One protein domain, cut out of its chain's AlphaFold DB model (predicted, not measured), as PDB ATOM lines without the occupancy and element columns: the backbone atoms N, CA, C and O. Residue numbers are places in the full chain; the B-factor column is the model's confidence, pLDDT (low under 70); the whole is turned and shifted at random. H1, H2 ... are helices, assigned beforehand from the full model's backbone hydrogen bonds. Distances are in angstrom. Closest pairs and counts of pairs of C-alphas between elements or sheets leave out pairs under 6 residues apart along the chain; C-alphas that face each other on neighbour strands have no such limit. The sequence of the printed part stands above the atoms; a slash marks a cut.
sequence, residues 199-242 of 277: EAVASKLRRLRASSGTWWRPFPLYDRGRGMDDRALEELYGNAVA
ATOM      1  N   GLU A 199      40.034  38.131 -35.540       86.75
ATOM      2  CA  GLU A 199      41.153  37.811 -36.434       86.75
ATOM      3  C   GLU A 199      42.519  38.008 -35.750       86.75
ATOM      4  O   GLU A 199      43.412  37.166 -35.884       86.75
ATOM      5  N   ALA A 200      42.688  39.091 -34.985       85.25
ATOM      6  CA  ALA A 200      43.922  39.365 -34.256       85.25
ATOM      7  C   ALA A 200      44.186  38.297 -33.184       85.25
ATOM      8  O   ALA A 200      45.300  37.770 -33.090       85.25
ATOM      9  N   VAL A 201      43.149  37.919 -32.427       87.44
ATOM     10  CA  VAL A 201      43.225  36.835 -31.437       87.44
ATOM     11  C   VAL A 201      43.540  35.500 -32.116       87.44
ATOM     12  O   VAL A 201      44.446  34.792 -31.675       87.44
ATOM     13  N   ALA A 202      42.886  35.181 -33.234       88.44
ATOM     14  CA  ALA A 202      43.152  33.977 -34.018       88.44
ATOM     15  C   ALA A 202      44.594  33.919 -34.515       88.44
ATOM     16  O   ALA A 202      45.284  32.917 -34.327       88.44
ATOM     17  N   SER A 203      45.087  35.015 -35.090       87.31
ATOM     18  CA  SER A 203      46.472  35.138 -35.542       87.31
ATOM     19  C   SER A 203      47.463  34.907 -34.396       87.31
ATOM     20  O   SER A 203      48.405  34.120 -34.542       87.31
ATOM     21  N   LYS A 204      47.219  35.513 -33.225       87.50
ATOM     22  CA  LYS A 204      48.030  35.312 -32.013       87.50
ATOM     23  C   LYS A 204      48.023  33.844 -31.581       87.50
ATOM     24  O   LYS A 204      49.087  33.259 -31.399       87.50
ATOM     25  N   LEU A 205      46.853  33.215 -31.491       88.62
ATOM     26  CA  LEU A 205      46.725  31.824 -31.050       88.62
ATOM     27  C   LEU A 205      47.346  30.828 -32.027       88.62
ATOM     28  O   LEU A 205      48.000  29.886 -31.586       88.62
ATOM     29  N   ARG A 206      47.222  31.044 -33.341       86.88
ATOM     30  CA  ARG A 206      47.902  30.217 -34.352       86.88
ATOM     31  C   ARG A 206      49.424  30.282 -34.199       86.88
ATOM     32  O   ARG A 206      50.083  29.251 -34.279       86.88
ATOM     33  N   ARG A 207      49.988  31.457 -33.895       86.50
ATOM     34  CA  ARG A 207      51.427  31.598 -33.589       86.50
ATOM     35  C   ARG A 207      51.800  30.896 -32.281       86.50
ATOM     36  O   ARG A 207      52.816  30.208 -32.226       86.50
ATOM     37  N   LEU A 208      50.961  31.007 -31.250       85.06
ATOM     38  CA  LEU A 208      51.169  30.311 -29.976       85.06
ATOM     39  C   LEU A 208      51.090  28.784 -30.115       85.06
ATOM     40  O   LEU A 208      51.809  28.089 -29.402       85.06
ATOM     41  N   ARG A 209      50.301  28.242 -31.057       83.88
ATOM     42  CA  ARG A 209      50.269  26.794 -31.357       83.88
ATOM     43  C   ARG A 209      51.625  26.236 -31.750       83.88
ATOM     44  O   ARG A 209      51.936  25.116 -31.360       83.88
ATOM     45  N   ALA A 210      52.410  27.014 -32.485       82.38
ATOM     46  CA  ALA A 210      53.759  26.638 -32.885       82.38
ATOM     47  C   ALA A 210      54.802  26.882 -31.775       82.38
ATOM     48  O   ALA A 210      55.937  26.432 -31.894       82.38
ATOM     49  N   SER A 211      54.437  27.581 -30.694       84.12
ATOM     50  CA  SER A 211      55.344  27.887 -29.589       84.12
ATOM     51  C   SER A 211      55.448  26.730 -28.592       84.12
ATOM     52  O   SER A 211      54.440  26.150 -28.165       84.12
ATOM     53  N   SER A 212      56.684  26.439 -28.178       82.19
ATOM     54  CA  SER A 212      57.031  25.518 -27.089       82.19
ATOM     55  C   SER A 212      57.029  26.185 -25.708       82.19
ATOM     56  O   SER A 212      57.107  25.490 -24.697       82.19
ATOM     57  N   GLY A 213      56.930  27.518 -25.646       82.31
ATOM     58  CA  GLY A 213      56.845  28.244 -24.380       82.31
ATOM     59  C   GLY A 213      55.582  27.875 -23.602       82.31
ATOM     60  O   GLY A 213      54.609  27.401 -24.181       82.31
ATOM     61  N   THR A 214      55.581  28.112 -22.292       81.44
ATOM     62  CA  THR A 214      54.439  27.835 -21.396       81.44
ATOM     63  C   THR A 214      53.882  29.088 -20.726       81.44
ATOM     64  O   THR A 214      52.902  28.999 -19.993       81.44
ATOM     65  N   TRP A 215      54.459  30.261 -21.009       79.12
ATOM     66  CA  TRP A 215      54.073  31.544 -20.410       79.12
ATOM     67  C   TRP A 215      52.608  31.921 -20.651       79.12
ATOM     68  O   TRP A 215      52.069  32.725 -19.906       79.12
ATOM     69  N   TRP A 216      51.963  31.350 -21.672       79.00
ATOM     70  CA  TRP A 216      50.563  31.604 -22.012       79.00
ATOM     71  C   TRP A 216      49.566  30.762 -21.194       79.00
ATOM     72  O   TRP A 216      48.385  31.088 -21.188       79.00
ATOM     73  N   ARG A 217      50.010  29.692 -20.515       77.75
ATOM     74  CA  ARG A 217      49.130  28.793 -19.737       77.75
ATOM     75  C   ARG A 217      48.338  29.491 -18.627       77.75
ATOM     76  O   ARG A 217      47.192  29.117 -18.423       77.75
ATOM     77  N   PRO A 218      48.887  30.502 -17.928       77.81
ATOM     78  CA  PRO A 218      48.125  31.240 -16.928       77.81
ATOM     79  C   PRO A 218      46.978  32.089 -17.496       77.81
ATOM     80  O   PRO A 218      46.221  32.631 -16.704       77.81
ATOM     81  N   PHE A 219      46.840  32.235 -18.823       83.44
ATOM     82  CA  PHE A 219      45.762  33.015 -19.443       83.44
ATOM     83  C   PHE A 219      44.681  32.072 -19.987       83.44
ATOM     84  O   PHE A 219      44.893  31.464 -21.043       83.44
ATOM     85  N   PRO A 220      43.500  31.980 -19.346       86.88
ATOM     86  CA  PRO A 220      42.464  31.019 -19.733       86.88
ATOM     87  C   PRO A 220      42.000  31.157 -21.187       86.88
ATOM     88  O   PRO A 220      41.717  30.158 -21.847       86.88
ATOM     89  N   LEU A 221      41.973  32.384 -21.726       88.38
ATOM     90  CA  LEU A 221      41.659  32.629 -23.138       88.38
ATOM     91  C   LEU A 221      42.664  31.950 -24.072       88.38
ATOM     92  O   LEU A 221      42.271  31.345 -25.072       88.38
ATOM     93  N   TYR A 222      43.956  32.038 -23.755       89.12
ATOM     94  CA  TYR A 222      45.001  31.458 -24.590       89.12
ATOM     95  C   TYR A 222      45.091  29.949 -24.428       89.12
ATOM     96  O   TYR A 222      45.219  29.248 -25.432       89.12
ATOM     97  N   ASP A 223      44.985  29.458 -23.195       87.88
ATOM     98  CA  ASP A 223      44.991  28.029 -22.896       87.88
ATOM     99  C   ASP A 223      43.856  27.307 -23.634       87.88
ATOM    100  O   ASP A 223      44.093  26.362 -24.389       87.88
ATOM    101  N   ARG A 224      42.639  27.856 -23.552       88.88
ATOM    102  CA  ARG A 224      41.458  27.291 -24.208       88.88
ATOM    103  C   ARG A 224      41.445  27.503 -25.724       88.88
ATOM    104  O   ARG A 224      41.165  26.571 -26.479       88.88
ATOM    105  N   GLY A 225      41.754  28.711 -26.197       90.12
ATOM    106  CA  GLY A 225      41.660  29.073 -27.617       90.12
ATOM    107  C   GLY A 225      42.742  28.442 -28.504       90.12
ATOM    108  O   GLY A 225      42.566  28.303 -29.720       90.12
ATOM    109  N   ARG A 226      43.874  28.011 -27.929       88.44
ATOM    110  CA  ARG A 226      44.981  27.409 -28.689       88.44
ATOM    111  C   ARG A 226      44.569  26.131 -29.426       88.44
ATOM    112  O   ARG A 226      45.163  25.848 -30.457       88.44
ATOM    113  N   GLY A 227      43.583  25.373 -28.952       87.06
ATOM    114  CA  GLY A 227      43.150  24.122 -29.593       87.06
ATOM    115  C   GLY A 227      42.007  24.255 -30.605       87.06
ATOM    116  O   GLY A 227      41.690  23.285 -31.283       87.06
ATOM    117  N   MET A 228      41.374  25.424 -30.701       92.31
ATOM    118  CA  MET A 228      40.092  25.586 -31.400       92.31
ATOM    119  C   MET A 228      40.232  25.718 -32.922       92.31
ATOM    120  O   MET A 228      41.276  26.118 -33.431       92.31
ATOM    121  N   ASP A 229      39.191  25.406 -33.684       91.12
ATOM    122  CA  ASP A 229      39.108  25.882 -35.067       91.12
ATOM    123  C   ASP A 229      38.652  27.353 -35.104       91.12
ATOM    124  O   ASP A 229      38.385  27.964 -34.064       91.12
ATOM    125  N   ASP A 230      38.616  27.947 -36.297       86.56
ATOM    126  CA  ASP A 230      38.276  29.364 -36.457       86.56
ATOM    127  C   ASP A 230      36.841  29.671 -35.994       86.56
ATOM    128  O   ASP A 230      36.613  30.701 -35.362       86.56
ATOM    129  N   ARG A 231      35.895  28.750 -36.216       87.94
ATOM    130  CA  ARG A 231      34.491  28.913 -35.815       87.94
ATOM    131  C   ARG A 231      34.330  28.877 -34.296       87.94
ATOM    132  O   ARG A 231      33.667  29.735 -33.719       87.94
ATOM    133  N   ALA A 232      34.933  27.891 -33.635       91.31
ATOM    134  CA  ALA A 232      34.906  27.780 -32.181       91.31
ATOM    135  C   ALA A 232      35.622  28.964 -31.516       91.31
ATOM    136  O   ALA A 232      35.209  29.417 -30.448       91.31
ATOM    137  N   LEU A 233      36.670  29.497 -32.150       89.75
ATOM    138  CA  LEU A 233      37.352  30.683 -31.656       89.75
ATOM    139  C   LEU A 233      36.502  31.950 -31.795       89.75
ATOM    140  O   LEU A 233      36.513  32.784 -30.893       89.75
ATOM    141  N   GLU A 234      35.767  32.097 -32.890       87.19
ATOM    142  CA  GLU A 234      34.842  33.211 -33.075       87.19
ATOM    143  C   GLU A 234      33.730  33.206 -32.023       87.19
ATOM    144  O   GLU A 234      33.462  34.227 -31.382       87.19
ATOM    145  N   GLU A 235      33.156  32.031 -31.760       88.94
ATOM    146  CA  GLU A 235      32.194  31.857 -30.678       88.94
ATOM    147  C   GLU A 235      32.819  32.187 -29.313       88.94
ATOM    148  O   GLU A 235      32.218  32.911 -28.510       88.94
ATOM    149  N   LEU A 236      34.041  31.711 -29.050       90.12
ATOM    150  CA  LEU A 236      34.771  32.029 -27.824       90.12
ATOM    151  C   LEU A 236      35.000  33.537 -27.682       90.12
ATOM    152  O   LEU A 236      34.786  34.090 -26.606       90.12
ATOM    153  N   TYR A 237      35.401  34.212 -28.755       88.75
ATOM    154  CA  TYR A 237      35.659  35.644 -28.764       88.75
ATOM    155  C   TYR A 237      34.384  36.447 -28.474       88.75
ATOM    156  O   TYR A 237      34.382  37.309 -27.594       88.75
ATOM    157  N   GLY A 238      33.270  36.124 -29.137       86.19
ATOM    158  CA  GLY A 238      31.982  36.775 -28.888       86.19
ATOM    159  C   GLY A 238      31.426  36.517 -27.481       86.19
ATOM    160  O   GLY A 238      30.730  37.370 -26.927       86.19
ATOM    161  N   ASN A 239      31.753  35.367 -26.882       87.44
ATOM    162  CA  ASN A 239      31.273  34.973 -25.558       87.44
ATOM    163  C   ASN A 239      32.198  35.372 -24.403       87.44
ATOM    164  O   ASN A 239      31.704  35.508 -23.293       87.44
ATOM    165  N   ALA A 240      33.501  35.556 -24.625       86.50
ATOM    166  CA  ALA A 240      34.458  35.923 -23.582       86.50
ATOM    167  C   ALA A 240      34.922  37.373 -23.730       86.50
ATOM    168  O   ALA A 240      34.848  38.116 -22.762       86.50
ATOM    169  N   VAL A 241      35.290  37.801 -24.941       86.19
ATOM    170  CA  VAL A 241      36.017  39.056 -25.196       86.19
ATOM    171  C   VAL A 241      35.089  40.230 -25.501       86.19
ATOM    172  O   VAL A 241      35.101  41.213 -24.775       86.19
ATOM    173  N   ALA A 242      34.278  40.148 -26.559       86.06
ATOM    174  CA  ALA A 242      33.562  41.315 -27.089       86.06
ATOM    175  C   ALA A 242      32.129  41.459 -26.551       86.06
ATOM    176  O   ALA A 242      31.364  40.488 -26.519       86.06
TER     177      ALA A 242
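Overview. This is residues 199 to 242 of the 277 residues of the protein "Hypothetical protein" of Polarella glacialis (UniProt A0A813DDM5). Three short helices are set in a triangle with few contacts between them: H3, the longest by residues, and H2 run side by side in opposite ways, and H1 is set crosswise to both. From H1 the link of residues 210 to 219 swings round in a wide loop on the side away from H3 and returns to H2. The printed part has 44 residues with three named helices, in the order H1, H2, H3, and no named strand; the class is all helix. The whole is compact, with a radius of gyration of the C-alphas of 9.8 A, and elongated, spanning 27 by 17 by 15 A.

Along the chain. H3 holds residues 230 to 241 and is 15.0 A long, from C-alpha 230 at (38.276, 29.364, -36.457) to C-alpha 241 at (36.017, 39.056, -25.196). H2 holds residues 220 to 225. H1 holds residues 199 to 209 and is 15.2 A long, beginning at C-alpha 199 at (41.153, 37.811, -36.434).

Arrangement. H3 and H2 only just touch, with 3 pairs of C-alphas within 8 A; the closest are those of Leu 233 and Gly 225, 6.1 A apart. They form a helical hairpin, running opposite ways at a shallow tilt of 21 degrees. H1 is close to H3 but not clearly touching, the closest C-alphas being those of Ala 202 and Leu 233, 7.1 A apart. These two run opposite ways at a steep tilt of 68 degrees, only just short of about perpendicular. H1 is also close to H2 but not clearly touching, with the closest C-alphas, those of Leu 205 and Tyr 222, 6.7 A apart. Their lines are about perpendicular, at 89 degrees. In H1, H2 and H3 every O i to N i+4 pair is within hydrogen-bond range.

Size, cuts and confidence. The two C-alphas farthest apart are those of Ser 212 and Ala 242, 28.3 A. The printed part has no cut. The link from H1 to H2 is short, with 10 residues, and the link from H2 to H3 is tight, with 4. The mean pLDDT of the printed part is 86.3, and no printed residue is under 70.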